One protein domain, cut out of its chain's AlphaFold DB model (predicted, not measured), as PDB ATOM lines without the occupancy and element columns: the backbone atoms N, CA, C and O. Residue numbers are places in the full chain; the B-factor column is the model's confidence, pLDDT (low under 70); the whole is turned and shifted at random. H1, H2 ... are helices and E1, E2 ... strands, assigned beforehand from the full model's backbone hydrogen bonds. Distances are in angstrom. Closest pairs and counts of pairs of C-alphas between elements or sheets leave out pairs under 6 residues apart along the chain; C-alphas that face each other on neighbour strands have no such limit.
ATOM      1  N   SER A  29      19.214  57.390  15.371       68.31
ATOM      2  CA  SER A  29      18.965  58.678  16.027       68.31
ATOM      3  C   SER A  29      18.660  58.568  17.523       68.31
ATOM      4  O   SER A  29      18.793  59.564  18.223       68.31
ATOM      5  N   ARG A  30      18.296  57.388  18.046       76.19
ATOM      6  CA  ARG A  30      18.017  57.190  19.479       76.19
ATOM      7  C   ARG A  30      19.243  57.424  20.362       76.19
ATOM      8  O   ARG A  30      19.116  57.853  21.504       76.19
ATOM      9  N   ALA A  31      20.432  57.168  19.825       80.19
ATOM     10  CA  ALA A  31      21.683  57.413  20.528       80.19
ATOM     11  C   ALA A  31      22.233  58.833  20.302       80.19
ATOM     12  O   ALA A  31      23.289  59.179  20.832       80.19
ATOM     13  N   ALA A  32      21.535  59.671  19.524       82.69
ATOM     14  CA  ALA A  32      21.931  61.057  19.321       82.69
ATOM     15  C   ALA A  32      21.805  61.839  20.637       82.69
ATOM     16  O   ALA A  32      20.739  61.888  21.249       82.69
ATOM     17  N   GLY A  33      22.909  62.443  21.075       84.56
ATOM     18  CA  GLY A  33      22.970  63.182  22.337       84.56
ATOM     19  C   GLY A  33      22.963  62.302  23.591       84.56
ATOM     20  O   GLY A  33      22.901  62.848  24.692       84.56
ATOM     21  N   LEU A  34      23.029  60.972  23.441       90.62
ATOM     22  CA  LEU A  34      23.241  60.069  24.564       90.62
ATOM     23  C   LEU A  34      24.666  60.258  25.098       90.62
ATOM     24  O   LEU A  34      25.610  60.320  24.312       90.62
ATOM     25  N   LYS A  35      24.824  60.358  26.416       92.69
ATOM     26  CA  LYS A  35      26.128  60.496  27.077       92.69
ATOM     27  C   LYS A  35      26.092  59.972  28.504       92.69
ATOM     28  O   LYS A  35      25.050  60.010  29.159       92.69
ATOM     29  N   PHE A  36      27.252  59.541  28.983       93.56
ATOM     30  CA  PHE A  36      27.480  59.282  30.397       93.56
ATOM     31  C   PHE A  36      28.071  60.538  31.034       93.56
ATOM     32  O   PHE A  36      29.130  61.003  30.625       93.56
ATOM     33  N   VAL A  37      27.380  61.107  32.019       94.25
ATOM     34  CA  VAL A  37      27.881  62.242  32.801       94.25
ATOM     35  C   VAL A  37      28.332  61.723  34.163       94.25
ATOM     36  O   VAL A  37      27.473  61.277  34.922       94.25
ATOM     37  N   PRO A  38      29.637  61.753  34.484       94.75
ATOM     38  CA  PRO A  38      30.150  61.210  35.737       94.75
ATOM     39  C   PRO A  38      29.451  61.785  36.973       94.75
ATOM     40  O   PRO A  38      29.190  62.984  37.057       94.75
ATOM     41  N   LEU A  39      29.196  60.914  37.945       95.00
ATOM     42  CA  LEU A  39      28.722  61.247  39.282       95.00
ATOM     43  C   LEU A  39      29.861  61.036  40.278       95.00
ATOM     44  O   LEU A  39      30.575  60.039  40.216       95.00
ATOM     45  N   SER A  40      30.014  61.972  41.210       92.62
ATOM     46  CA  SER A  40      31.004  61.896  42.298       92.62
ATOM     47  C   SER A  40      30.346  61.499  43.620       92.62
ATOM     48  O   SER A  40      30.633  62.080  44.658       92.62
ATOM     49  N   GLU A  41      29.415  60.550  43.559       90.50
ATOM     50  CA  GLU A  41      28.602  60.123  44.698       90.50
ATOM     51  C   GLU A  41      29.054  58.770  45.238       90.50
ATOM     52  O   GLU A  41      29.479  57.891  44.490       90.50
ATOM     53  N   SER A  49      23.158  49.891  49.661       94.56
ATOM     54  CA  SER A  49      23.803  49.268  50.814       94.56
ATOM     55  C   SER A  49      24.352  47.902  50.414       94.56
ATOM     56  O   SER A  49      23.597  47.039  49.968       94.56
ATOM     57  N   VAL A  50      25.658  47.686  50.573       93.50
ATOM     58  CA  VAL A  50      26.301  46.382  50.327       93.50
ATOM     59  C   VAL A  50      26.045  45.455  51.519       93.50
ATOM     60  O   VAL A  50      26.106  45.889  52.669       93.50
ATOM     61  N   ALA A  51      25.732  44.189  51.251       89.31
ATOM     62  CA  ALA A  51      25.426  43.201  52.277       89.31
ATOM     63  C   ALA A  51      26.685  42.476  52.791       89.31
ATOM     64  O   ALA A  51      27.582  42.122  52.024       89.31
ATOM     65  N   GLY A  52      26.700  42.179  54.096       75.62
ATOM     66  CA  GLY A  52      27.736  41.372  54.753       75.62
ATOM     67  C   GLY A  52      29.071  42.089  55.003       75.62
ATOM     68  O   GLY A  52      29.278  43.232  54.617       75.62
ATOM     69  N   SER A  53      29.992  41.397  55.684       57.75
ATOM     70  CA  SER A  53      31.340  41.881  56.041       57.75
ATOM     71  C   SER A  53      32.392  41.658  54.953       57.75
ATOM     72  O   SER A  53      33.589  41.731  55.221       57.75
ATOM     73  N   GLN A  54      31.978  41.282  53.747       51.66
ATOM     74  CA  GLN A  54      32.915  40.805  52.743       51.66
ATOM     75  C   GLN A  54      33.299  41.951  51.819       51.66
ATOM     76  O   GLN A  54      32.423  42.587  51.242       51.66
ATOM     77  N   ASP A  55      34.609  42.166  51.676       53.50
ATOM     78  CA  ASP A  55      35.324  43.155  50.848       53.50
ATOM     79  C   ASP A  55      35.019  43.096  49.332       53.50
ATOM     80  O   ASP A  55      35.908  43.219  48.489       53.50
ATOM     81  N   ARG A  56      33.771  42.840  48.946       70.56
ATOM     82  CA  ARG A  56      33.441  42.241  47.658       70.56
ATOM     83  C   ARG A  56      32.920  43.222  46.640       70.56
ATOM     84  O   ARG A  56      33.208  42.986  45.487       70.56
ATOM     85  N   LEU A  57      32.223  44.293  47.009       89.88
ATOM     86  CA  LEU A  57      31.733  45.271  46.035       89.88
ATOM     87  C   LEU A  57      32.253  46.664  46.359       89.88
ATOM     88  O   LEU A  57      31.944  47.219  47.412       89.88
ATOM     89  N   LYS A  58      33.045  47.224  45.446       92.19
ATOM     90  CA  LYS A  58      33.599  48.575  45.566       92.19
ATOM     91  C   LYS A  58      33.088  49.427  44.426       92.19
ATOM     92  O   LYS A  58      33.142  49.004  43.280       92.19
ATOM     93  N   LEU A  59      32.592  50.622  44.732       94.81
ATOM     94  CA  LEU A  59      32.184  51.554  43.691       94.81
ATOM     95  C   LEU A  59      33.399  51.944  42.850       94.81
ATOM     96  O   LEU A  59      34.310  52.596  43.352       94.81
ATOM     97  N   ALA A  60      33.391  51.534  41.585       94.31
ATOM     98  CA  ALA A  60      34.430  51.863  40.621       94.31
ATOM     99  C   ALA A  60      34.077  53.154  39.879       94.31
ATOM    100  O   ALA A  60      34.902  54.050  39.719       94.31
ATOM    101  N   HIS A  61      32.825  53.257  39.430       94.62
ATOM    102  CA  HIS A  61      32.345  54.401  38.668       94.62
ATOM    103  C   HIS A  61      30.826  54.538  38.773       94.62
ATOM    104  O   HIS A  61      30.112  53.539  38.789       94.62
ATOM    105  N   ALA A  62      30.324  55.769  38.769       96.56
ATOM    106  CA  ALA A  62      28.911  56.065  38.572       96.56
ATOM    107  C   ALA A  62      28.764  57.214  37.573       96.56
ATOM    108  O   ALA A  62      29.559  58.153  37.572       96.56
ATOM    109  N   ALA A  63      27.732  57.155  36.737       96.44
ATOM    110  CA  ALA A  63      27.395  58.211  35.795       96.44
ATOM    111  C   ALA A  63      25.888  58.288  35.564       96.44
ATOM    112  O   ALA A  63      25.194  57.275  35.561       96.44
ATOM    113  N   LEU A  64      25.381  59.487  35.293       95.88
ATOM    114  CA  LEU A  64      24.052  59.662  34.726       95.88
ATOM    115  C   LEU A  64      24.078  59.302  33.247       95.88
ATOM    116  O   LEU A  64      24.871  59.855  32.485       95.88
ATOM    117  N   LEU A  65      23.162  58.438  32.829       95.25
ATOM    118  CA  LEU A  65      22.841  58.278  31.423       95.25
ATOM    119  C   LEU A  65      21.877  59.400  31.032       95.25
ATOM    120  O   LEU A  65      20.722  59.422  31.455       95.25
ATOM    121  N   GLN A  66      22.365  60.347  30.239       92.69
ATOM    122  CA  GLN A  66      21.591  61.485  29.753       92.69
ATOM    123  C   GLN A  66      21.377  61.389  28.253       92.69
ATOM    124  O   GLN A  66      22.218  60.859  27.536       92.69
ATOM    125  N   GLY A  67      20.272  61.954  27.783       90.38
ATOM    126  CA  GLY A  67      19.932  62.053  26.371       90.38
ATOM    127  C   GLY A  67      18.422  61.945  26.170       90.38
ATOM    128  O   GLY A  67      17.724  61.477  27.073       90.38
ATOM    129  N   PRO A  68      17.904  62.325  24.991       87.62
ATOM    130  CA  PRO A  68      16.465  62.327  24.713       87.62
ATOM    131  C   PRO A  68      15.786  60.972  24.945       87.62
ATOM    132  O   PRO A  68      14.605  60.919  25.259       87.62
ATOM    133  N   CYS A  69      16.553  59.886  24.814       90.25
ATOM    134  CA  CYS A  69      16.066  58.516  24.911       90.25
ATOM    135  C   CYS A  69      16.678  57.707  26.052       90.25
ATOM    136  O   CYS A  69      16.507  56.492  26.093       90.25
ATOM    137  N   ALA A  70      17.380  58.351  26.988       92.25
ATOM    138  CA  ALA A  70      18.026  57.650  28.094       92.25
ATOM    139  C   ALA A  70      17.037  56.792  28.905       92.25
ATOM    140  O   ALA A  70      17.362  55.666  29.263       92.25
ATOM    141  N   SER A  71      15.807  57.270  29.112       91.88
ATOM    142  CA  SER A  71      14.750  56.571  29.860       91.88
ATOM    143  C   SER A  71      14.301  55.233  29.247       91.88
ATOM    144  O   SER A  71      13.672  54.425  29.943       91.88
ATOM    145  N   ASP A  72      14.643  54.962  27.984       92.19
ATOM    146  CA  ASP A  72      14.382  53.688  27.304       92.19
ATOM    147  C   ASP A  72      15.525  52.678  27.398       92.19
ATOM    148  O   ASP A  72      15.388  51.549  26.917       92.19
ATOM    149  N   ALA A  73      16.622  53.032  28.069       93.88
ATOM    150  CA  ALA A  73      17.636  52.061  28.437       93.88
ATOM    151  C   ALA A  73      17.041  51.007  29.388       93.88
ATOM    152  O   ALA A  73      16.389  51.319  30.393       93.88
ATOM    153  N   ALA A  74      17.268  49.745  29.036       94.31
ATOM    154  CA  ALA A  74      16.914  48.572  29.824       94.31
ATOM    155  C   ALA A  74      18.120  48.066  30.625       94.31
ATOM    156  O   ALA A  74      17.967  47.655  31.774       94.31
ATOM    157  N   ALA A  75      19.325  48.141  30.050       95.31
ATOM    158  CA  ALA A  75      20.550  47.797  30.755       95.31
ATOM    159  C   ALA A  75      21.770  48.579  30.289       95.31
ATOM    160  O   ALA A  75      21.832  49.067  29.162       95.31
ATOM    161  N   THR A  76      22.767  48.648  31.168       94.50
ATOM    162  CA  THR A  76      24.115  49.110  30.836       94.50
ATOM    163  C   THR A  76      25.130  48.056  31.228       94.50
ATOM    164  O   THR A  76      24.998  47.439  32.285       94.50
ATOM    165  N   ARG A  77      26.149  47.865  30.390       92.12
ATOM    166  CA  ARG A  77      27.299  47.003  30.685       92.12
ATOM    167  C   ARG A  77      28.563  47.685  30.197       92.12
ATOM    168  O   ARG A  77      28.806  47.723  28.991       92.12
ATOM    169  N   MET A  78      29.363  48.210  31.121       87.12
ATOM    170  CA  MET A  78      30.516  49.057  30.797       87.12
ATOM    171  C   MET A  78      30.069  50.217  29.886       87.12
ATOM    172  O   MET A  78      29.110  50.915  30.198       87.12
ATOM    173  N   SER A  79      30.705  50.379  28.726       89.19
ATOM    174  CA  SER A  79      30.380  51.385  27.710       89.19
ATOM    175  C   SER A  79      29.185  51.015  26.817       89.19
ATOM    176  O   SER A  79      28.953  51.686  25.816       89.19
ATOM    177  N   LEU A  80      28.438  49.945  27.108       93.56
ATOM    178  CA  LEU A  80      27.285  49.515  26.311       93.56
ATOM    179  C   LEU A  80      25.965  49.947  26.951       93.56
ATOM    180  O   LEU A  80      25.790  49.825  28.163       93.56
ATOM    181  N   VAL A  81      25.006  50.344  26.115       94.69
ATOM    182  CA  VAL A  81      23.611  50.610  26.487       94.69
ATOM    183  C   VAL A  81      22.708  49.693  25.665       94.69
ATOM    184  O   VAL A  81      22.721  49.740  24.435       94.69
ATOM    185  N   LEU A  82      21.931  48.858  26.349       94.12
ATOM    186  CA  LEU A  82      20.877  48.022  25.783       94.12
ATOM    187  C   LEU A  82      19.531  48.717  25.994       94.12
ATOM    188  O   LEU A  82      19.168  49.036  27.127       94.12
ATOM    189  N   PHE A  83      18.774  48.909  24.923       92.94
ATOM    190  CA  PHE A  83      17.421  49.463  24.973       92.94
ATOM    191  C   PHE A  83      16.363  48.365  25.119       92.94
ATOM    192  O   PHE A  83      16.617  47.194  24.837       92.94
ATOM    193  N   LYS A  84      15.154  48.749  25.548       90.50
ATOM    194  CA  LYS A  84      14.012  47.833  25.757       90.50
ATOM    195  C   LYS A  84      13.637  47.002  24.525       90.50
ATOM    196  O   LYS A  84      13.107  45.909  24.678       90.50
ATOM    197  N   ASP A  85      13.911  47.497  23.319       87.88
ATOM    198  CA  ASP A  85      13.661  46.777  22.062       87.88
ATOM    199  C   ASP A  85      14.799  45.828  21.649       87.88
ATOM    200  O   ASP A  85      14.760  45.243  20.569       87.88
ATOM    201  N   GLY A  86      15.821  45.672  22.491       89.12
ATOM    202  CA  GLY A  86      16.947  44.776  22.248       89.12
ATOM    203  C   GLY A  86      18.115  45.413  21.493       89.12
ATOM    204  O   GLY A  86      19.166  44.779  21.382       89.12
ATOM    205  N   THR A  87      17.975  46.648  20.997       90.56
ATOM    206  CA  THR A  87      19.065  47.339  20.293       90.56
ATOM    207  C   THR A  87      20.192  47.724  21.252       90.56
ATOM    208  O   THR A  87      19.952  48.190  22.368       90.56
ATOM    209  N   VAL A  88      21.443  47.534  20.817       92.94
ATOM    210  CA  VAL A  88      22.638  47.811  21.628       92.94
ATOM    211  C   VAL A  88      23.459  48.919  20.991       92.94
ATOM    212  O   VAL A  88      23.787  48.858  19.806       92.94
ATOM    213  N   PHE A  89      23.851  49.905  21.789       93.12
ATOM    214  CA  PHE A  89      24.775  50.957  21.389       93.12
ATOM    215  C   PHE A  89      26.030  50.918  22.253       93.12
ATOM    216  O   PHE A  89      25.951  50.686  23.457       93.12
ATOM    217  N   ALA A  90      27.183  51.157  21.635       92.31
ATOM    218  CA  ALA A  90      28.466  51.256  22.317       92.31
ATOM    219  C   ALA A  90      28.930  52.711  22.347       92.31
ATOM    220  O   ALA A  90      28.926  53.367  21.302       92.31
ATOM    221  N   ALA A  91      29.319  53.191  23.524       90.81
ATOM    222  CA  ALA A  91      29.977  54.471  23.718       90.81
ATOM    223  C   ALA A  91      31.444  54.372  23.285       90.81
ATOM    224  O   ALA A  91      32.155  53.436  23.654       90.81
ATOM    225  N   HIS A  92      31.886  55.365  22.526       86.12
ATOM    226  CA  HIS A  92      33.268  55.549  22.098       86.12
ATOM    227  C   HIS A  92      33.910  56.702  22.871       86.12
ATOM    228  O   HIS A  92      33.219  57.518  23.472       86.12
ATOM    229  N   ALA A  93      35.239  56.806  22.814       78.19
ATOM    230  CA  ALA A  93      36.021  57.786  23.579       78.19
ATOM    231  C   ALA A  93      35.692  59.271  23.294       78.19
ATOM    232  O   ALA A  93      36.134  60.145  24.027       78.19
ATOM    233  N   ASN A  94      34.945  59.570  22.231       76.12
ATOM    234  CA  ASN A  94      34.505  60.918  21.856       76.12
ATOM    235  C   ASN A  94      33.025  61.176  22.187       76.12
ATOM    236  O   ASN A  94      32.371  61.946  21.482       76.12
ATOM    237  N   ASP A  95      32.483  60.465  23.178       71.88
ATOM    238  CA  ASP A  95      31.074  60.507  23.593       71.88
ATOM    239  C   ASP A  95      30.078  60.204  22.465       71.88
ATOM    240  O   ASP A  95      28.883  60.489  22.561       71.88
ATOM    241  N   ARG A  96      30.545  59.598  21.368       84.06
ATOM    242  CA  ARG A  96      29.662  59.113  20.313       84.06
ATOM    243  C   ARG A  96      29.217  57.709  20.645       84.06
ATOM    244  O   ARG A  96      30.019  56.860  21.018       84.06
ATOM    245  N   PHE A  97      27.943  57.452  20.404       90.12
ATOM    246  CA  PHE A  97      27.383  56.116  20.459       90.12
ATOM    247  C   PHE A  97      27.190  55.575  19.049       90.12
ATOM    248  O   PHE A  97      26.692  56.279  18.167       90.12
ATOM    249  N   SER A  98      27.555  54.314  18.829       88.88
ATOM    250  CA  SER A  98      27.266  53.615  17.577       88.88
ATOM    251  C   SER A  98      26.452  52.358  17.827       88.88
ATOM    252  O   SER A  98      26.693  51.622  18.786       88.88
ATOM    253  N   HIS A  99      25.514  52.084  16.924       90.12
ATOM    254  CA  HIS A  99      24.767  50.833  16.939       90.12
ATOM    255  C   HIS A  99      25.731  49.643  16.806       90.12
ATOM    256  O   HIS A  99      26.639  49.660  15.976       90.12
ATOM    257  N   SER A 100      25.537  48.625  17.642       89.25
ATOM    258  CA  SER A 100      26.337  47.401  17.705       89.25
ATOM    259  C   SER A 100      25.465  46.195  17.343       89.25
ATOM    260  O   SER A 100      25.091  45.427  18.229       89.25
ATOM    261  N   PRO A 101      25.141  45.989  16.052       86.00
ATOM    262  CA  PRO A 101      24.155  44.991  15.615       86.00
ATOM    263  C   PRO A 101      24.555  43.543  15.933       86.00
ATOM    264  O   PRO A 101      23.716  42.649  15.967       86.00
ATOM    265  N   ASN A 102      25.844  43.299  16.171       88.69
ATOM    266  CA  ASN A 102      26.355  41.972  16.504       88.69
ATOM    267  C   ASN A 102      26.141  41.592  17.976       88.69
ATOM    268  O   ASN A 102      26.360  40.428  18.324       88.69
ATOM    269  N   LEU A 103      25.735  42.541  18.822       89.94
ATOM    270  CA  LEU A 103      25.465  42.341  20.241       89.94
ATOM    271  C   LEU A 103      23.956  42.297  20.490       89.94
ATOM    272  O   LEU A 103      23.192  43.074  19.933       89.94
ATOM    273  N   THR A 104      23.544  41.385  21.361       89.06
ATOM    274  CA  THR A 104      22.166  41.229  21.842       89.06
ATOM    275  C   THR A 104      22.211  41.019  23.348       89.06
ATOM    276  O   THR A 104      23.238  40.561  23.849       89.06
ATOM    277  N   GLY A 105      21.119  41.273  24.078       86.00
ATOM    278  CA  GLY A 105      21.067  41.016  25.527       86.00
ATOM    279  C   GLY A 105      21.551  39.607  25.905       86.00
ATOM    280  O   GLY A 105      22.379  39.461  26.798       86.00
ATOM    281  N   GLN A 106      21.167  38.591  25.126       87.62
ATOM    282  CA  GLN A 106      21.631  37.213  25.311       87.62
ATOM    283  C   GLN A 106      23.154  37.063  25.157       87.62
ATOM    284  O   GLN A 106      23.795  36.418  25.981       87.62
ATOM    285  N   LYS A 107      23.769  37.686  24.139       88.69
ATOM    286  CA  LYS A 107      25.239  37.702  23.985       88.69
ATOM    287  C   LYS A 107      25.940  38.523  25.069       88.69
ATOM    288  O   LYS A 107      27.141  38.368  25.272       88.69
ATOM    289  N   LEU A 108      25.208  39.405  25.753       87.19
ATOM    290  CA  LEU A 108      25.686  40.095  26.947       87.19
ATOM    291  C   LEU A 108      25.508  39.254  28.229       87.19
ATOM    292  O   LEU A 108      25.855  39.734  29.305       87.19
ATOM    293  N   GLY A 109      24.993  38.023  28.121       88.81
ATOM    294  CA  GLY A 109      24.735  37.137  29.254       88.81
ATOM    295  C   GLY A 109      23.512  37.539  30.079       88.81
ATOM    296  O   GLY A 109      23.451  37.176  31.244       88.81
ATOM    297  N   ILE A 110      22.571  38.310  29.523       93.50
ATOM    298  CA  ILE A 110      21.349  38.734  30.223       93.50
ATOM    299  C   ILE A 110      20.272  37.650  30.104       93.50
ATOM    300  O   ILE A 110      19.892  37.256  29.001       93.50
ATOM    301  N   HIS A 111      19.741  37.265  31.257       92.69
ATOM    302  CA  HIS A 111      18.607  36.383  31.492       92.69
ATOM    303  C   HIS A 111      17.383  37.226  31.887       92.69
ATOM    304  O   HIS A 111      17.403  37.877  32.937       92.69
ATOM    305  N   PRO A 112      16.331  37.300  31.056       92.25
ATOM    306  CA  PRO A 112      15.134  38.086  31.355       92.25
ATOM    307  C   PRO A 112      14.292  37.472  32.487       92.25
ATOM    308  O   PRO A 112      14.500  36.333  32.889       92.25
ATOM    309  N   ALA A 113      13.277  38.209  32.953       89.94
ATOM    310  CA  ALA A 113      12.388  37.803  34.052       89.94
ATOM    311  C   ALA A 113      11.716  36.420  33.896       89.94
ATOM    312  O   ALA A 113      11.273  35.849  34.886       89.94
ATOM    313  N   GLY A 114      11.572  35.923  32.663       87.94
ATOM    314  CA  GLY A 114      10.933  34.636  32.371       87.94
ATOM    315  C   GLY A 114      11.874  33.429  32.416       87.94
ATOM    316  O   GLY A 114      11.389  32.300  32.345       87.94
ATOM    317  N   ASP A 115      13.187  33.645  32.511       89.25
ATOM    318  CA  ASP A 115      14.155  32.551  32.593       89.25
ATOM    319  C   ASP A 115      14.065  31.855  33.965       89.25
ATOM    320  O   ASP A 115      13.754  32.504  34.964       89.25
ATOM    321  N   PRO A 116      14.350  30.544  34.061       91.31
ATOM    322  CA  PRO A 116      14.383  29.844  35.343       91.31
ATOM    323  C   PRO A 116      15.360  30.492  36.339       91.31
ATOM    324  O   PRO A 116      16.522  30.726  36.014       91.31
ATOM    325  N   HIS A 117      14.902  30.742  37.566       92.94
ATOM    326  CA  HIS A 117      15.674  31.410  38.616       92.94
ATOM    327  C   HIS A 117      15.266  30.894  40.012       92.94
ATOM    328  O   HIS A 117      14.144  30.401  40.184       92.94
ATOM    329  N   PRO A 118      16.115  31.030  41.050       93.00
ATOM    330  CA  PRO A 118      15.692  30.762  42.420       93.00
ATOM    331  C   PRO A 118      14.632  31.769  42.878       93.00
ATOM    332  O   PRO A 118      14.629  32.942  42.487       93.00
ATOM    333  N   ALA A 119      13.728  31.317  43.741       89.25
ATOM    334  CA  ALA A 119      12.774  32.204  44.388       89.25
ATOM    335  C   ALA A 119      13.457  32.985  45.520       89.25
ATOM    336  O   ALA A 119      14.178  32.418  46.339       89.25
ATOM    337  N   LEU A 120      13.163  34.282  45.603       88.12
ATOM    338  CA  LEU A 120      13.381  35.082  46.801       88.12
ATOM    339  C   LEU A 120      12.006  35.265  47.471       88.12
ATOM    340  O   LEU A 120      11.072  35.672  46.772       88.12
ATOM    341  N   PRO A 121      11.819  34.949  48.768       82.56
ATOM    342  CA  PRO A 121      10.515  35.072  49.418       82.56
ATOM    343  C   PRO A 121       9.911  36.467  49.234       82.56
ATOM    344  O   PRO A 121      10.575  37.467  49.500       82.56
ATOM    345  N   GLN A 122       8.659  36.525  48.761       82.62
ATOM    346  CA  GLN A 122       7.941  37.779  48.461       82.62
ATOM    347  C   GLN A 122       8.686  38.706  47.477       82.62
ATOM    348  O   GLN A 122       8.445  39.913  47.437       82.62
ATOM    349  N   GLY A 123       9.600  38.145  46.681       90.44
ATOM    350  CA  GLY A 123      10.384  38.857  45.688       90.44
ATOM    351  C   GLY A 123       9.866  38.623  44.275       90.44
ATOM    352  O   GLY A 123       9.622  37.488  43.865       90.44
ATOM    353  N   ARG A 124       9.755  39.697  43.495       95.44
ATOM    354  CA  ARG A 124       9.549  39.633  42.047       95.44
ATOM    355  C   ARG A 124      10.900  39.698  41.352       95.44
ATOM    356  O   ARG A 124      11.579  40.717  41.448       95.44
ATOM    357  N   PHE A 125      11.274  38.637  40.648       97.00
ATOM    358  CA  PHE A 125      12.478  38.633  39.822       97.00
ATOM    359  C   PHE A 125      12.343  39.608  38.646       97.00
ATOM    360  O   PHE A 125      11.263  39.756  38.073       97.00
ATOM    361  N   ILE A 126      13.434  40.299  38.319       96.44
ATOM    362  CA  ILE A 126      13.490  41.291  37.239       96.44
ATOM    363  C   ILE A 126      14.332  40.749  36.089       96.44
ATOM    364  O   ILE A 126      13.873  40.720  34.950       96.44
ATOM    365  N   MET A 127      15.564  40.340  36.384       96.75
ATOM    366  CA  MET A 127      16.507  39.779  35.419       96.75
ATOM    367  C   MET A 127      17.746  39.233  36.148       96.75
ATOM    368  O   MET A 127      17.988  39.600  37.301       96.75
ATOM    369  N   ALA A 128      18.564  38.427  35.471       97.12
ATOM    370  CA  ALA A 128      19.897  38.038  35.930       97.12
ATOM    371  C   ALA A 128      20.959  38.138  34.838       97.12
ATOM    372  O   ALA A 128      20.655  38.159  33.653       97.12
ATOM    373  N   SER A 129      22.219  38.243  35.230       96.25
ATOM    374  CA  SER A 129      23.349  38.234  34.316       96.25
ATOM    375  C   SER A 129      24.276  37.083  34.655       96.25
ATOM    376  O   SER A 129      24.617  36.884  35.820       96.25
ATOM    377  N   GLN A 130      24.727  36.383  33.622       94.50
ATOM    378  CA  GLN A 130      25.719  35.330  33.750       94.50
ATOM    379  C   GLN A 130      27.068  35.898  34.172       94.50
ATOM    380  O   GLN A 130      27.575  36.845  33.563       94.50
ATOM    381  N   VAL A 131      27.654  35.280  35.191       92.94
ATOM    382  CA  VAL A 131      28.980  35.601  35.735       92.94
ATOM    383  C   VAL A 131      29.993  34.562  35.268       92.94
ATOM    384  O   VAL A 131      31.035  34.901  34.716       92.94
ATOM    385  N   ASP A 132      29.651  33.288  35.448       88.88
ATOM    386  CA  ASP A 132      30.491  32.144  35.108       88.88
ATOM    387  C   ASP A 132      29.624  30.985  34.609       88.88
ATOM    388  O   ASP A 132      28.481  30.807  35.035       88.88
ATOM    389  N   LYS A 133      30.185  30.175  33.713       86.94
ATOM    390  CA  LYS A 133      29.565  28.957  33.205       86.94
ATOM    391  C   LYS A 133      30.636  27.921  32.889       86.94
ATOM    392  O   LYS A 133      31.427  28.078  31.962       86.94
ATOM    393  N   ALA A 134      30.594  26.813  33.619       82.50
ATOM    394  CA  ALA A 134      31.482  25.675  33.449       82.50
ATOM    395  C   ALA A 134      30.670  24.401  33.200       82.50
ATOM    396  O   ALA A 134      29.690  24.116  33.889       82.50
ATOM    397  N   ARG A 135      31.095  23.587  32.231       78.00
ATOM    398  CA  ARG A 135      30.550  22.242  32.023       78.00
ATOM    399  C   ARG A 135      31.558  21.218  32.523       78.00
ATOM    400  O   ARG A 135      32.698  21.200  32.071       78.00
ATOM    401  N   THR A 136      31.131  20.367  33.447       71.81
ATOM    402  CA  THR A 136      31.945  19.287  34.019       71.81
ATOM    403  C   THR A 136      31.272  17.935  33.785       71.81
ATOM    404  O   THR A 136      30.113  17.875  33.372       71.81
ATOM    405  N   ALA A 137      31.971  16.836  34.080       70.25
ATOM    406  CA  ALA A 137      31.379  15.495  34.042       70.25
ATOM    407  C   ALA A 137      30.201  15.325  35.028       70.25
ATOM    408  O   ALA A 137      29.341  14.481  34.804       70.25
ATOM    409  N   ALA A 138      30.147  16.136  36.093       68.81
ATOM    410  CA  ALA A 138      29.075  16.127  37.091       68.81
ATOM    411  C   ALA A 138      27.844  16.960  36.680       68.81
ATOM    412  O   ALA A 138      26.834  16.942  37.380       68.81
ATOM    413  N   GLY A 139      27.922  17.673  35.554       75.50
ATOM    414  CA  GLY A 139      26.862  18.542  35.063       75.50
ATOM    415  C   GLY A 139      27.350  19.947  34.728       75.50
ATOM    416  O   GLY A 139      28.539  20.278  34.789       75.50
ATOM    417  N   GLU A 140      26.393  20.772  34.323       82.62
ATOM    418  CA  GLU A 140      26.598  22.193  34.078       82.62
ATOM    419  C   GLU A 140      26.492  22.963  35.396       82.62
ATOM    420  O   GLU A 140      25.541  22.765  36.155       82.62
ATOM    421  N   HIS A 141      27.488  23.808  35.648       85.44
ATOM    422  CA  HIS A 141      27.534  24.750  36.751       85.44
ATOM    423  C   HIS A 141      27.511  26.167  36.178       85.44
ATOM    424  O   HIS A 141      28.415  26.546  35.429       85.44
ATOM    425  N   ALA A 142      26.517  26.957  36.561       90.31
ATOM    426  CA  ALA A 142      26.449  28.378  36.246       90.31
ATOM    427  C   ALA A 142      26.434  29.197  37.537       90.31
ATOM    428  O   ALA A 142      25.844  28.776  38.531       90.31
ATOM    429  N   LEU A 143      27.107  30.344  37.520       91.94
ATOM    430  CA  LEU A 143      26.967  31.399  38.517       91.94
ATOM    431  C   LEU A 143      26.313  32.586  37.827       91.94
ATOM    432  O   LEU A 143      26.844  33.098  36.840       91.94
ATOM    433  N   ASP A 144      25.216  33.047  38.402       94.69
ATOM    434  CA  ASP A 144      24.478  34.202  37.927       94.69
ATOM    435  C   ASP A 144      24.328  35.223  39.056       94.69
ATOM    436  O   ASP A 144      24.396  34.903  40.249       94.69
ATOM    437  N   VAL A 145      24.095  36.470  38.669       95.44
ATOM    438  CA  VAL A 145      23.696  37.547  39.572       95.44
ATOM    439  C   VAL A 145      22.360  38.110  39.120       95.44
ATOM    440  O   VAL A 145      22.216  38.532  37.979       95.44
ATOM    441  N   GLY A 146      21.368  38.093  40.005       97.19
ATOM    442  CA  GLY A 146      20.004  38.528  39.721       97.19
ATOM    443  C   GLY A 146      19.601  39.794  40.461       97.19
ATOM    444  O   GLY A 146      20.228  40.170  41.452       97.19
ATOM    445  N   VAL A 147      18.519  40.421  39.996       97.94
ATOM    446  CA  VAL A 147      17.805  41.488  40.711       97.94
ATOM    447  C   VAL A 147      16.380  41.043  41.012       97.94
ATOM    448  O   VAL A 147      15.655  40.591  40.122       97.94
ATOM    449  N   TRP A 148      15.956  41.246  42.255       97.81
ATOM    450  CA  TRP A 148      14.583  41.066  42.711       97.81
ATOM    451  C   TRP A 148      14.059  42.364  43.311       97.81
ATOM    452  O   TRP A 148      14.776  43.058  44.024       97.81
ATOM    453  N   GLN A 149      12.784  42.661  43.102       97.06
ATOM    454  CA  GLN A 149      12.062  43.625  43.922       97.06
ATOM    455  C   GLN A 149      11.410  42.882  45.089       97.06
ATOM    456  O   GLN A 149      10.540  42.044  44.860       97.06
ATOM    457  N   ALA A 150      11.806  43.180  46.323       94.25
ATOM    458  CA  ALA A 150      11.318  42.507  47.522       94.25
ATOM    459  C   ALA A 150      11.235  43.476  48.707       94.25
ATOM    460  O   ALA A 150      12.170  44.238  48.960       94.25
ATOM    461  N   ASN A 151      10.131  43.421  49.459       90.81
ATOM    462  CA  ASN A 151       9.923  44.203  50.689       90.81
ATOM    463  C   ASN A 151      10.178  45.714  50.519       90.81
ATOM    464  O   ASN A 151      10.827  46.340  51.352       90.81
ATOM    465  N   GLY A 152       9.709  46.292  49.408       90.56
ATOM    466  CA  GLY A 152       9.885  47.719  49.110       90.56
ATOM    467  C   GLY A 152      11.305  48.129  48.699       90.56
ATOM    468  O   GLY A 152      11.564  49.316  48.548       90.56
ATOM    469  N   ALA A 153      12.211  47.172  48.493       95.81
ATOM    470  CA  ALA A 153      13.579  47.406  48.049       95.81
ATOM    471  C   ALA A 153      13.921  46.559  46.816       95.81
ATOM    472  O   ALA A 153      13.195  45.635  46.440       95.81
ATOM    473  N   TYR A 154      15.057  46.864  46.206       97.62
ATOM    474  CA  TYR A 154      15.648  46.105  45.115       97.62
ATOM    475  C   TYR A 154      16.870  45.376  45.654       97.62
ATOM    476  O   TYR A 154      17.786  45.994  46.188       97.62
ATOM    477  N   VAL A 155      16.856  44.055  45.563       97.19
ATOM    478  CA  VAL A 155      17.884  43.162  46.092       97.19
ATOM    479  C   VAL A 155      18.662  42.596  44.923       97.19
ATOM    480  O   VAL A 155      18.070  42.000  44.024       97.19
ATOM    481  N   VAL A 156      19.979  42.760  44.950       96.94
ATOM    482  CA  VAL A 156      20.881  42.096  44.013       96.94
ATOM    483  C   VAL A 156      21.544  40.943  44.745       96.94
ATOM    484  O   VAL A 156      22.141  41.139  45.805       96.94
ATOM    485  N   ALA A 157      21.426  39.738  44.200       95.38
ATOM    486  CA  ALA A 157      21.920  38.520  44.832       95.38
ATOM    487  C   ALA A 157      22.566  37.588  43.806       95.38
ATOM    488  O   ALA A 157      22.107  37.494  42.668       95.38
ATOM    489  N   ALA A 158      23.618  36.886  44.216       94.19
ATOM    490  CA  ALA A 158      24.242  35.838  43.418       94.19
ATOM    491  C   ALA A 158      23.663  34.470  43.772       94.19
ATOM    492  O   ALA A 158      23.306  34.213  44.922       94.19
ATOM    493  N   TYR A 159      23.609  33.578  42.795       93.38
ATOM    494  CA  TYR A 159      23.168  32.202  42.982       93.38
ATOM    495  C   TYR A 159      23.843  31.295  41.962       93.38
ATOM    496  O   TYR A 159      24.283  31.745  40.904       93.38
ATOM    497  N   THR A 160      23.919  30.007  42.275       91.94
ATOM    498  CA  THR A 160      24.413  29.001  41.338       91.94
ATOM    499  C   THR A 160      23.294  28.108  40.843       91.94
ATOM    500  O   THR A 160      22.318  27.855  41.548       91.94
ATOM    501  N   GLN A 161      23.473  27.590  39.636       90.00
ATOM    502  CA  GLN A 161      22.685  26.497  39.092       90.00
ATOM    503  C   GLN A 161      23.599  25.292  38.883       90.00
ATOM    504  O   GLN A 161      24.619  25.402  38.203       90.00
ATOM    505  N   HIS A 162      23.228  24.141  39.439       87.69
ATOM    506  CA  HIS A 162      23.920  22.873  39.234       87.69
ATOM    507  C   HIS A 162      22.924  21.812  38.766       87.69
ATOM    508  O   HIS A 162      21.972  21.489  39.474       87.69
ATOM    509  N   ALA A 163      23.124  21.285  37.554       83.62
ATOM    510  CA  ALA A 163      22.258  20.253  36.964       83.62
ATOM    511  C   ALA A 163      20.745  20.591  37.016       83.62
ATOM    512  O   ALA A 163      19.905  19.719  37.228       83.62
ATOM    513  N   GLY A 164      20.395  21.869  36.830       83.25
ATOM    514  CA  GLY A 164      19.009  22.354  36.855       83.25
ATOM    515  C   GLY A 164      18.482  22.766  38.235       83.25
ATOM    516  O   GLY A 164      17.411  23.361  38.306       83.25
ATOM    517  N   VAL A 165      19.227  22.510  39.313       88.75
ATOM    518  CA  VAL A 165      18.866  22.899  40.684       88.75
ATOM    519  C   VAL A 165      19.539  24.221  41.041       88.75
ATOM    520  O   VAL A 165      20.733  24.394  40.802       88.75
ATOM    521  N   PHE A 166      18.776  25.151  41.613       91.69
ATOM    522  CA  PHE A 166      19.283  26.453  42.043       91.69
ATOM    523  C   PHE A 166      19.676  26.445  43.521       91.69
ATOM    524  O   PHE A 166      18.950  25.901  44.355       91.69
ATOM    525  N   SER A 167      20.792  27.096  43.852       91.44
ATOM    526  CA  SER A 167      21.152  27.392  45.238       91.44
ATOM    527  C   SER A 167      20.222  28.452  45.832       91.44
ATOM    528  O   SER A 167      19.561  29.213  45.117       91.44
ATOM    529  N   ALA A 168      20.229  28.570  47.160       90.62
ATOM    530  CA  ALA A 168      19.675  29.752  47.806       90.62
ATOM    531  C   ALA A 168      20.451  31.007  47.341       90.62
ATOM    532  O   ALA A 168      21.688  30.960  47.290       90.62
ATOM    533  N   PRO A 169      19.771  32.118  47.002       92.44
ATOM    534  CA  PRO A 169      20.447  33.363  46.656       92.44
ATOM    535  C   PRO A 169      21.219  33.938  47.845       92.44
ATOM    536  O   PRO A 169      20.709  33.991  48.963       92.44
ATOM    537  N   VAL A 170      22.430  34.425  47.586       92.19
ATOM    538  CA  VAL A 170      23.247  35.172  48.545       92.19
ATOM    539  C   VAL A 170      23.185  36.648  48.181       92.19
ATOM    540  O   VAL A 170      23.658  37.053  47.117       92.19
ATOM    541  N   GLU A 171      22.584  37.451  49.059       93.50
ATOM    542  CA  GLU A 171      22.469  38.899  48.880       93.50
ATOM    543  C   GLU A 171      23.853  39.548  48.778       93.50
ATOM    544  O   GLU A 171      24.733  39.305  49.603       93.50
ATOM    545  N   LEU A 172      24.030  40.375  47.749       94.31
ATOM    546  CA  LEU A 172      25.242  41.154  47.515       94.31
ATOM    547  C   LEU A 172      25.036  42.613  47.914       94.31
ATOM    548  O   LEU A 172      25.903  43.219  48.539       94.31
ATOM    549  N   LEU A 173      23.892  43.185  47.540       95.88
ATOM    550  CA  LEU A 173      23.513  44.547  47.892       95.88
ATOM    551  C   LEU A 173      22.002  44.737  47.841       95.88
ATOM    552  O   LEU A 173      21.253  43.933  47.275       95.88
ATOM    553  N   ARG A 174      21.578  45.873  48.380       96.00
ATOM    554  CA  ARG A 174      20.206  46.350  48.386       96.00
ATOM    555  C   ARG A 174      20.159  47.814  47.987       96.00
ATOM    556  O   ARG A 174      21.026  48.586  48.378       96.00
ATOM    557  N   SER A 175      19.124  48.196  47.255       97.06
ATOM    558  CA  SER A 175      18.830  49.575  46.883       97.06
ATOM    559  C   SER A 175      17.398  49.927  47.260       97.06
ATOM    560  O   SER A 175      16.489  49.118  47.064       97.06
ATOM    561  N   THR A 176      17.174  51.132  47.777       96.25
ATOM    562  CA  THR A 176      15.808  51.673  47.917       96.25
ATOM    563  C   THR A 176      15.319  52.329  46.625       96.25
ATOM    564  O   THR A 176      14.114  52.477  46.436       96.25
ATOM    565  N   GLN A 177      16.234  52.665  45.711       96.06
ATOM    566  CA  GLN A 177      15.905  53.131  44.367       96.06
ATOM    567  C   GLN A 177      15.676  51.946  43.419       96.06
ATOM    568  O   GLN A 177      16.366  50.923  43.549       96.06
ATOM    569  N   PRO A 178      14.763  52.072  42.439       97.19
ATOM    570  CA  PRO A 178      14.560  51.052  41.423       97.19
ATOM    571  C   PRO A 178      15.826  50.670  40.666       97.19
ATOM    572  O   PRO A 178      16.446  51.506  40.018       97.19
ATOM    573  N   ILE A 179      16.175  49.383  40.696       97.88
ATOM    574  CA  ILE A 179      17.201  48.799  39.827       97.88
ATOM    575  C   ILE A 179      16.491  48.137  38.647       97.88
ATOM    576  O   ILE A 179      15.688  47.220  38.826       97.88
ATOM    577  N   ARG A 180      16.791  48.605  37.435       96.25
ATOM    578  CA  ARG A 180      16.247  48.069  36.180       96.25
ATOM    579  C   ARG A 180      16.967  46.809  35.737       96.25
ATOM    580  O   ARG A 180      16.347  45.915  35.170       96.25
ATOM    581  N   SER A 181      18.272  46.758  35.967       97.69
ATOM    582  CA  SER A 181      19.103  45.645  35.532       97.69
ATOM    583  C   SER A 181      20.400  45.542  36.312       97.69
ATOM    584  O   SER A 181      20.886  46.513  36.896       97.69
ATOM    585  N   VAL A 182      20.954  44.335  36.264       97.69
ATOM    586  CA  VAL A 182      22.309  44.000  36.681       97.69
ATOM    587  C   VAL A 182      23.027  43.344  35.508       97.69
ATOM    588  O   VAL A 182      22.435  42.554  34.784       97.69
ATOM    589  N   THR A 183      24.292  43.662  35.289       96.88
ATOM    590  CA  THR A 183      25.137  43.021  34.283       96.88
ATOM    591  C   THR A 183      26.490  42.680  34.884       96.88
ATOM    592  O   THR A 183      26.883  43.252  35.899       96.88
ATOM    593  N   TYR A 184      27.213  41.749  34.269       94.94
ATOM    594  CA  TYR A 184      28.568  41.407  34.688       94.94
ATOM    595  C   TYR A 184      29.543  41.382  33.505       94.94
ATOM    596  O   TYR A 184      29.186  40.965  32.397       94.94
ATOM    597  N   PHE A 185      30.767  41.869  33.723       92.50
ATOM    598  CA  PHE A 185      31.843  41.861  32.733       92.50
ATOM    599  C   PHE A 185      33.234  41.735  33.390       92.50
ATOM    600  O   PHE A 185      33.474  42.425  34.373       92.50
ATOM    601  N   PRO A 186      34.185  40.974  32.816       89.62
ATOM    602  CA  PRO A 186      33.994  40.063  31.692       89.62
ATOM    603  C   PRO A 186      33.117  38.871  32.090       89.62
ATOM    604  O   PRO A 186      33.005  38.536  33.257       89.62
ATOM    605  N   SER A 187      32.435  38.271  31.120       80.75
ATOM    606  CA  SER A 187      31.635  37.063  31.336       80.75
ATOM    607  C   SER A 187      31.808  36.134  30.132       80.75
ATOM    608  O   SER A 187      31.713  36.625  28.997       80.75
ATOM    609  N   PRO A 188      32.055  34.828  30.338       78.38
ATOM    610  CA  PRO A 188      32.320  34.180  31.631       78.38
ATOM    611  C   PRO A 188      33.696  34.580  32.211       78.38
ATOM    612  O   PRO A 188      34.664  34.677  31.458       78.38
ATOM    613  N   ASP A 189      33.792  34.805  33.528       74.06
ATOM    614  CA  ASP A 189      35.055  35.062  34.252       74.06
ATOM    615  C   ASP A 189      35.225  34.134  35.464       74.06
ATOM    616  O   ASP A 189      34.257  33.653  36.050       74.06
ATOM    617  N   SER A 190      36.478  33.870  35.839       64.75
ATOM    618  CA  SER A 190      36.792  32.901  36.887       64.75
ATOM    619  C   SER A 190      36.733  33.448  38.315       64.75
ATOM    620  O   SER A 190      36.383  32.666  39.198       64.75
ATOM    621  N   ASN A 191      37.042  34.727  38.575       82.19
ATOM    622  CA  ASN A 191      37.271  35.204  39.951       82.19
ATOM    623  C   ASN A 191      36.976  36.693  40.217       82.19
ATOM    624  O   ASN A 191      36.759  37.052  41.382       82.19
ATOM    625  N   SER A 192      37.003  37.570  39.206       88.75
ATOM    626  CA  SER A 192      36.824  39.009  39.420       88.75
ATOM    627  C   SER A 192      36.421  39.778  38.169       88.75
ATOM    628  O   SER A 192      36.914  39.516  37.077       88.75
ATOM    629  N   GLY A 193      35.627  40.824  38.351       92.12
ATOM    630  CA  GLY A 193      35.158  41.661  37.257       92.12
ATOM    631  C   GLY A 193      34.350  42.829  37.784       92.12
ATOM    632  O   GLY A 193      34.529  43.264  38.919       92.12
ATOM    633  N   THR A 194      33.442  43.332  36.966       94.25
ATOM    634  CA  THR A 194      32.631  44.495  37.283       94.25
ATOM    635  C   THR A 194      31.155  44.158  37.160       94.25
ATOM    636  O   THR A 194      30.674  43.705  36.119       94.25
ATOM    637  N   LEU A 195      30.433  44.415  38.244       95.19
ATOM    638  CA  LEU A 195      28.987  44.376  38.312       95.19
ATOM    639  C   LEU A 195      28.437  45.740  37.871       95.19
ATOM    640  O   LEU A 195      28.659  46.748  38.538       95.19
ATOM    641  N   GLY A 196      27.735  45.780  36.744       96.62
ATOM    642  CA  GLY A 196      27.036  46.968  36.263       96.62
ATOM    643  C   GLY A 196      25.590  46.984  36.744       96.62
ATOM    644  O   GLY A 196      24.895  45.980  36.646       96.62
ATOM    645  N   LEU A 197      25.107  48.123  37.223       97.69
ATOM    646  CA  LEU A 197      23.712  48.368  37.573       97.69
ATOM    647  C   LEU A 197      23.182  49.522  36.728       97.69
ATOM    648  O   LEU A 197      23.881  50.513  36.514       97.69
ATOM    649  N   LEU A 198      21.928  49.417  36.298       97.94
ATOM    650  CA  LEU A 198      21.164  50.559  35.807       97.94
ATOM    651  C   LEU A 198      20.033  50.827  36.795       97.94
ATOM    652  O   LEU A 198      19.160  49.976  36.971       97.94
ATOM    653  N   ALA A 199      20.053  51.990  37.436       97.44
ATOM    654  CA  ALA A 199      19.088  52.366  38.461       97.44
ATOM    655  C   ALA A 199      18.376  53.680  38.121       97.44
ATOM    656  O   ALA A 199      18.940  54.548  37.455       97.44
ATOM    657  N   ASP A 200      17.142  53.826  38.591       96.12
ATOM    658  CA  ASP A 200      16.418  55.094  38.551       96.12
ATOM    659  C   ASP A 200      17.032  56.076  39.561       96.12
ATOM    660  O   ASP A 200      17.434  55.703  40.665       96.12
ATOM    661  N   ARG A 201      17.108  57.351  39.173       92.75
ATOM    662  CA  ARG A 201      17.614  58.448  40.000       92.75
ATOM    663  C   ARG A 201      16.831  59.723  39.699       92.75
ATOM    664  O   ARG A 201      17.192  60.493  38.807       92.75
ATOM    665  N   GLY A 202      15.745  59.935  40.443       88.50
ATOM    666  CA  GLY A 202      14.762  60.969  40.108       88.50
ATOM    667  C   GLY A 202      14.215  60.731  38.699       88.50
ATOM    668  O   GLY A 202      13.844  59.611  38.366       88.50
ATOM    669  N   ASP A 203      14.259  61.756  37.850       87.88
ATOM    670  CA  ASP A 203      13.828  61.666  36.444       87.88
ATOM    671  C   ASP A 203      14.927  61.146  35.491       87.88
ATOM    672  O   ASP A 203      14.771  61.166  34.270       87.88
ATOM    673  N   SER A 204      16.075  60.721  36.027       92.69
ATOM    674  CA  SER A 204      17.240  60.254  35.263       92.69
ATOM    675  C   SER A 204      17.581  58.796  35.566       92.69
ATOM    676  O   SER A 204      17.046  58.195  36.495       92.69
ATOM    677  N   LEU A 205      18.506  58.226  34.788       96.31
ATOM    678  CA  LEU A 205      19.082  56.907  35.058       96.31
ATOM    679  C   LEU A 205      20.539  57.033  35.478       96.31
ATOM    680  O   LEU A 205      21.301  57.771  34.857       96.31
ATOM    681  N   ALA A 206      20.932  56.274  36.493       97.06
ATOM    682  CA  ALA A 206      22.312  56.112  36.913       97.06
ATOM    683  C   ALA A 206      22.848  54.760  36.425       97.06
ATOM    684  O   ALA A 206      22.281  53.709  36.723       97.06
ATOM    685  N   SER A 207      23.952  54.794  35.683       96.94
ATOM    686  CA  SER A 207      24.790  53.633  35.400       96.94
ATOM    687  C   SER A 207      25.870  53.551  36.471       96.94
ATOM    688  O   SER A 207      26.625  54.506  36.666       96.94
ATOM    689  N   ILE A 208      25.907  52.445  37.205       97.38
ATOM    690  CA  ILE A 208      26.758  52.267  38.383       97.38
ATOM    691  C   ILE A 208      27.573  50.996  38.186       97.38
ATOM    692  O   ILE A 208      27.014  49.925  37.996       97.38
ATOM    693  N   ASN A 209      28.891  51.109  38.252       96.25
ATOM    694  CA  ASN A 209      29.828  50.009  38.093       96.25
ATOM    695  C   ASN A 209      30.521  49.735  39.427       96.25
ATOM    696  O   ASN A 209      31.112  50.632  40.034       96.25
ATOM    697  N   LEU A 210      30.451  48.482  39.865       95.31
ATOM    698  CA  LEU A 210      31.036  47.995  41.103       95.31
ATOM    699  C   LEU A 210      32.094  46.942  40.785       95.31
ATOM    700  O   LEU A 210      31.773  45.927  40.170       95.31
ATOM    701  N   ASP A 211      33.328  47.145  41.227       94.00
ATOM    702  CA  ASP A 211      34.344  46.099  41.175       94.00
ATOM    703  C   ASP A 211      33.953  44.970  42.118       94.00
ATOM    704  O   ASP A 211      33.633  45.211  43.288       94.00
ATOM    705  N   TRP A 212      33.992  43.745  41.600       92.50
ATOM    706  CA  TRP A 212      33.592  42.543  42.301       92.50
ATOM    707  C   TRP A 212      34.678  41.476  42.277       92.50
ATOM    708  O   TRP A 212      34.956  40.896  41.232       92.50
ATOM    709  N   ASN A 213      35.247  41.161  43.443       90.44
ATOM    710  CA  ASN A 213      35.978  39.909  43.638       90.44
ATOM    711  C   ASN A 213      35.017  38.866  44.221       90.44
ATOM    712  O   ASN A 213      34.547  38.995  45.358       90.44
ATOM    713  N   HIS A 214      34.728  37.831  43.437       87.50
ATOM    714  CA  HIS A 214      33.748  36.807  43.781       87.50
ATOM    715  C   HIS A 214      34.362  35.433  44.038       87.50
ATOM    716  O   HIS A 214      33.617  34.503  44.329       87.50
ATOM    717  N   GLU A 215      35.691  35.286  44.017       87.31
ATOM    718  CA  GLU A 215      36.383  33.998  44.177       87.31
ATOM    719  C   GLU A 215      35.884  33.215  45.401       87.31
ATOM    720  O   GLU A 215      35.507  32.041  45.326       87.31
ATOM    721  N   ALA A 216      35.861  33.874  46.559       85.00
ATOM    722  CA  ALA A 216      35.435  33.236  47.794       85.00
ATOM    723  C   ALA A 216      33.919  32.949  47.807       85.00
ATOM    724  O   ALA A 216      33.513  31.975  48.433       85.00
ATOM    725  N   LEU A 217      33.089  33.729  47.097       85.31
ATOM    726  CA  LEU A 217      31.666  33.402  46.936       85.31
ATOM    727  C   LEU A 217      31.491  32.165  46.065       85.31
ATOM    728  O   LEU A 217      30.793  31.235  46.455       85.31
ATOM    729  N   SER A 218      32.151  32.156  44.906       82.75
ATOM    730  CA  SER A 218      32.105  31.071  43.937       82.75
ATOM    731  C   SER A 218      32.527  29.756  44.580       82.75
ATOM    732  O   SER A 218      31.874  28.741  44.362       82.75
ATOM    733  N   ARG A 219      33.567  29.760  45.429       82.94
ATOM    734  CA  ARG A 219      33.972  28.575  46.202       82.94
ATOM    735  C   ARG A 219      32.891  28.103  47.173       82.94
ATOM    736  O   ARG A 219      32.611  26.909  47.210       82.94
ATOM    737  N   THR A 220      32.282  29.011  47.938       82.06
ATOM    738  CA  THR A 220      31.210  28.658  48.881       82.06
ATOM    739  C   THR A 220      29.979  28.110  48.163       82.06
ATOM    740  O   THR A 220      29.468  27.074  48.572       82.06
ATOM    741  N   LEU A 221      29.526  28.762  47.089       77.69
ATOM    742  CA  LEU A 221      28.338  28.338  46.346       77.69
ATOM    743  C   LEU A 221      28.560  27.003  45.623       77.69
ATOM    744  O   LEU A 221      27.720  26.119  45.718       77.69
ATOM    745  N   ARG A 222      29.734  26.786  45.010       76.06
ATOM    746  CA  ARG A 222      30.091  25.493  44.385       76.06
ATOM    747  C   ARG A 222      30.147  24.326  45.376       76.06
ATOM    748  O   ARG A 222      30.046  23.174  44.964       76.06
ATOM    749  N   ALA A 223      30.362  24.600  46.663       77.62
ATOM    750  CA  ALA A 223      30.384  23.575  47.703       77.62
ATOM    751  C   ALA A 223      28.977  23.168  48.180       77.62
ATOM    752  O   ALA A 223      28.837  22.122  48.816       77.62
ATOM    753  N   GLN A 224      27.946  23.967  47.883       70.00
ATOM    754  CA  GLN A 224      26.550  23.643  48.172       70.00
ATOM    755  C   GLN A 224      26.054  22.673  47.086       70.00
ATOM    756  O   GLN A 224      25.895  23.060  45.932       70.00
TER     757      GLN A 224
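This is residues 29 to 41 and 49 to 224 of the 225 residues of an uncharacterized protein of Massilia sp. YMA4 (UniProt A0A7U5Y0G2). Two strongly twisted sheets of five strands, E1 E2 E14 E13 E12 and E7 E8 E9 E10 E11, stand partly face to face as a sandwich. A small four-stranded sheet packs on E12 and E13 through its edge strand E3, and the short helix H1 packs on E10 of the second sheet. The printed part has 189 residues with fourteen named strands, E1 to E14, then one named helix; the class is mostly strand. The three sheets run E1 - E2 - E14 - E13 - E12, E7 - E8 - E9 - E10 - E11 and E3 - E4 - E5 - E6, all antiparallel. It is compact, with a radius of gyration of the C-alphas of 16.2 A and spans of 48 by 35 by 29 A.

Find C-alpha 35 at (26.128, 60.496, 27.077), where E1 begins and runs to 39. E2, residues 57 to 66, bends by 58 degrees at residue 60. Next come E3, 73 to 77, E4, 80 to 83, E5, 88 to 91, E6, 97 to 99, and E7, 110 to 112. E8, residues 123 to 136, is 31.4 A long and bends by 78 degrees at residue 126; E9, 139 to 150, is 31.2 A long and bends by 55 degrees at residue 147. E10 is 153 to 162, 28.0 A long, E11 170 to 175, E12 179 to 185, E13 192 to 201 and E14 204 to 213, 28.9 A long. H1, residues 215 to 223, ends at C-alpha 223, (30.384, 23.575, 47.703).

In the first sheet look at N 37 and O 64, 2.8 A, between E1 and E2, and at N 197 and O 208, 2.7 A, in the hairpin E13 and E14. E7 to E11 form a meander, each strand the antiparallel neighbour of the one before; N 146 and O 157 of E9 and E10 are 2.8 A apart. Across the sandwich, two sheets face to face, the closest C-alphas of E8 and E12 are Ser 129 and Thr 183, 5.1 A. E3 and E12 come closest at the C-alphas of Ala 75 and Ser 181, 5.4 A. H1 is on the second sheet at a height over the sheet of 8.9 A, and each of its O i to N i+4 pairs is within hydrogen-bond range. E6 and H1 are apart.

The C-alphas farthest apart are those of Pro 68 and Ala 137, 50.0 A. Residues 42 to 48 are not printed; C-alphas 41 and 49 are 13.4 A apart across this cut. Of the links printed whole, none is long. Mean pLDDT of the printed part is 89.4; residues 29, 53 to 55, 138 and 190 are under 70.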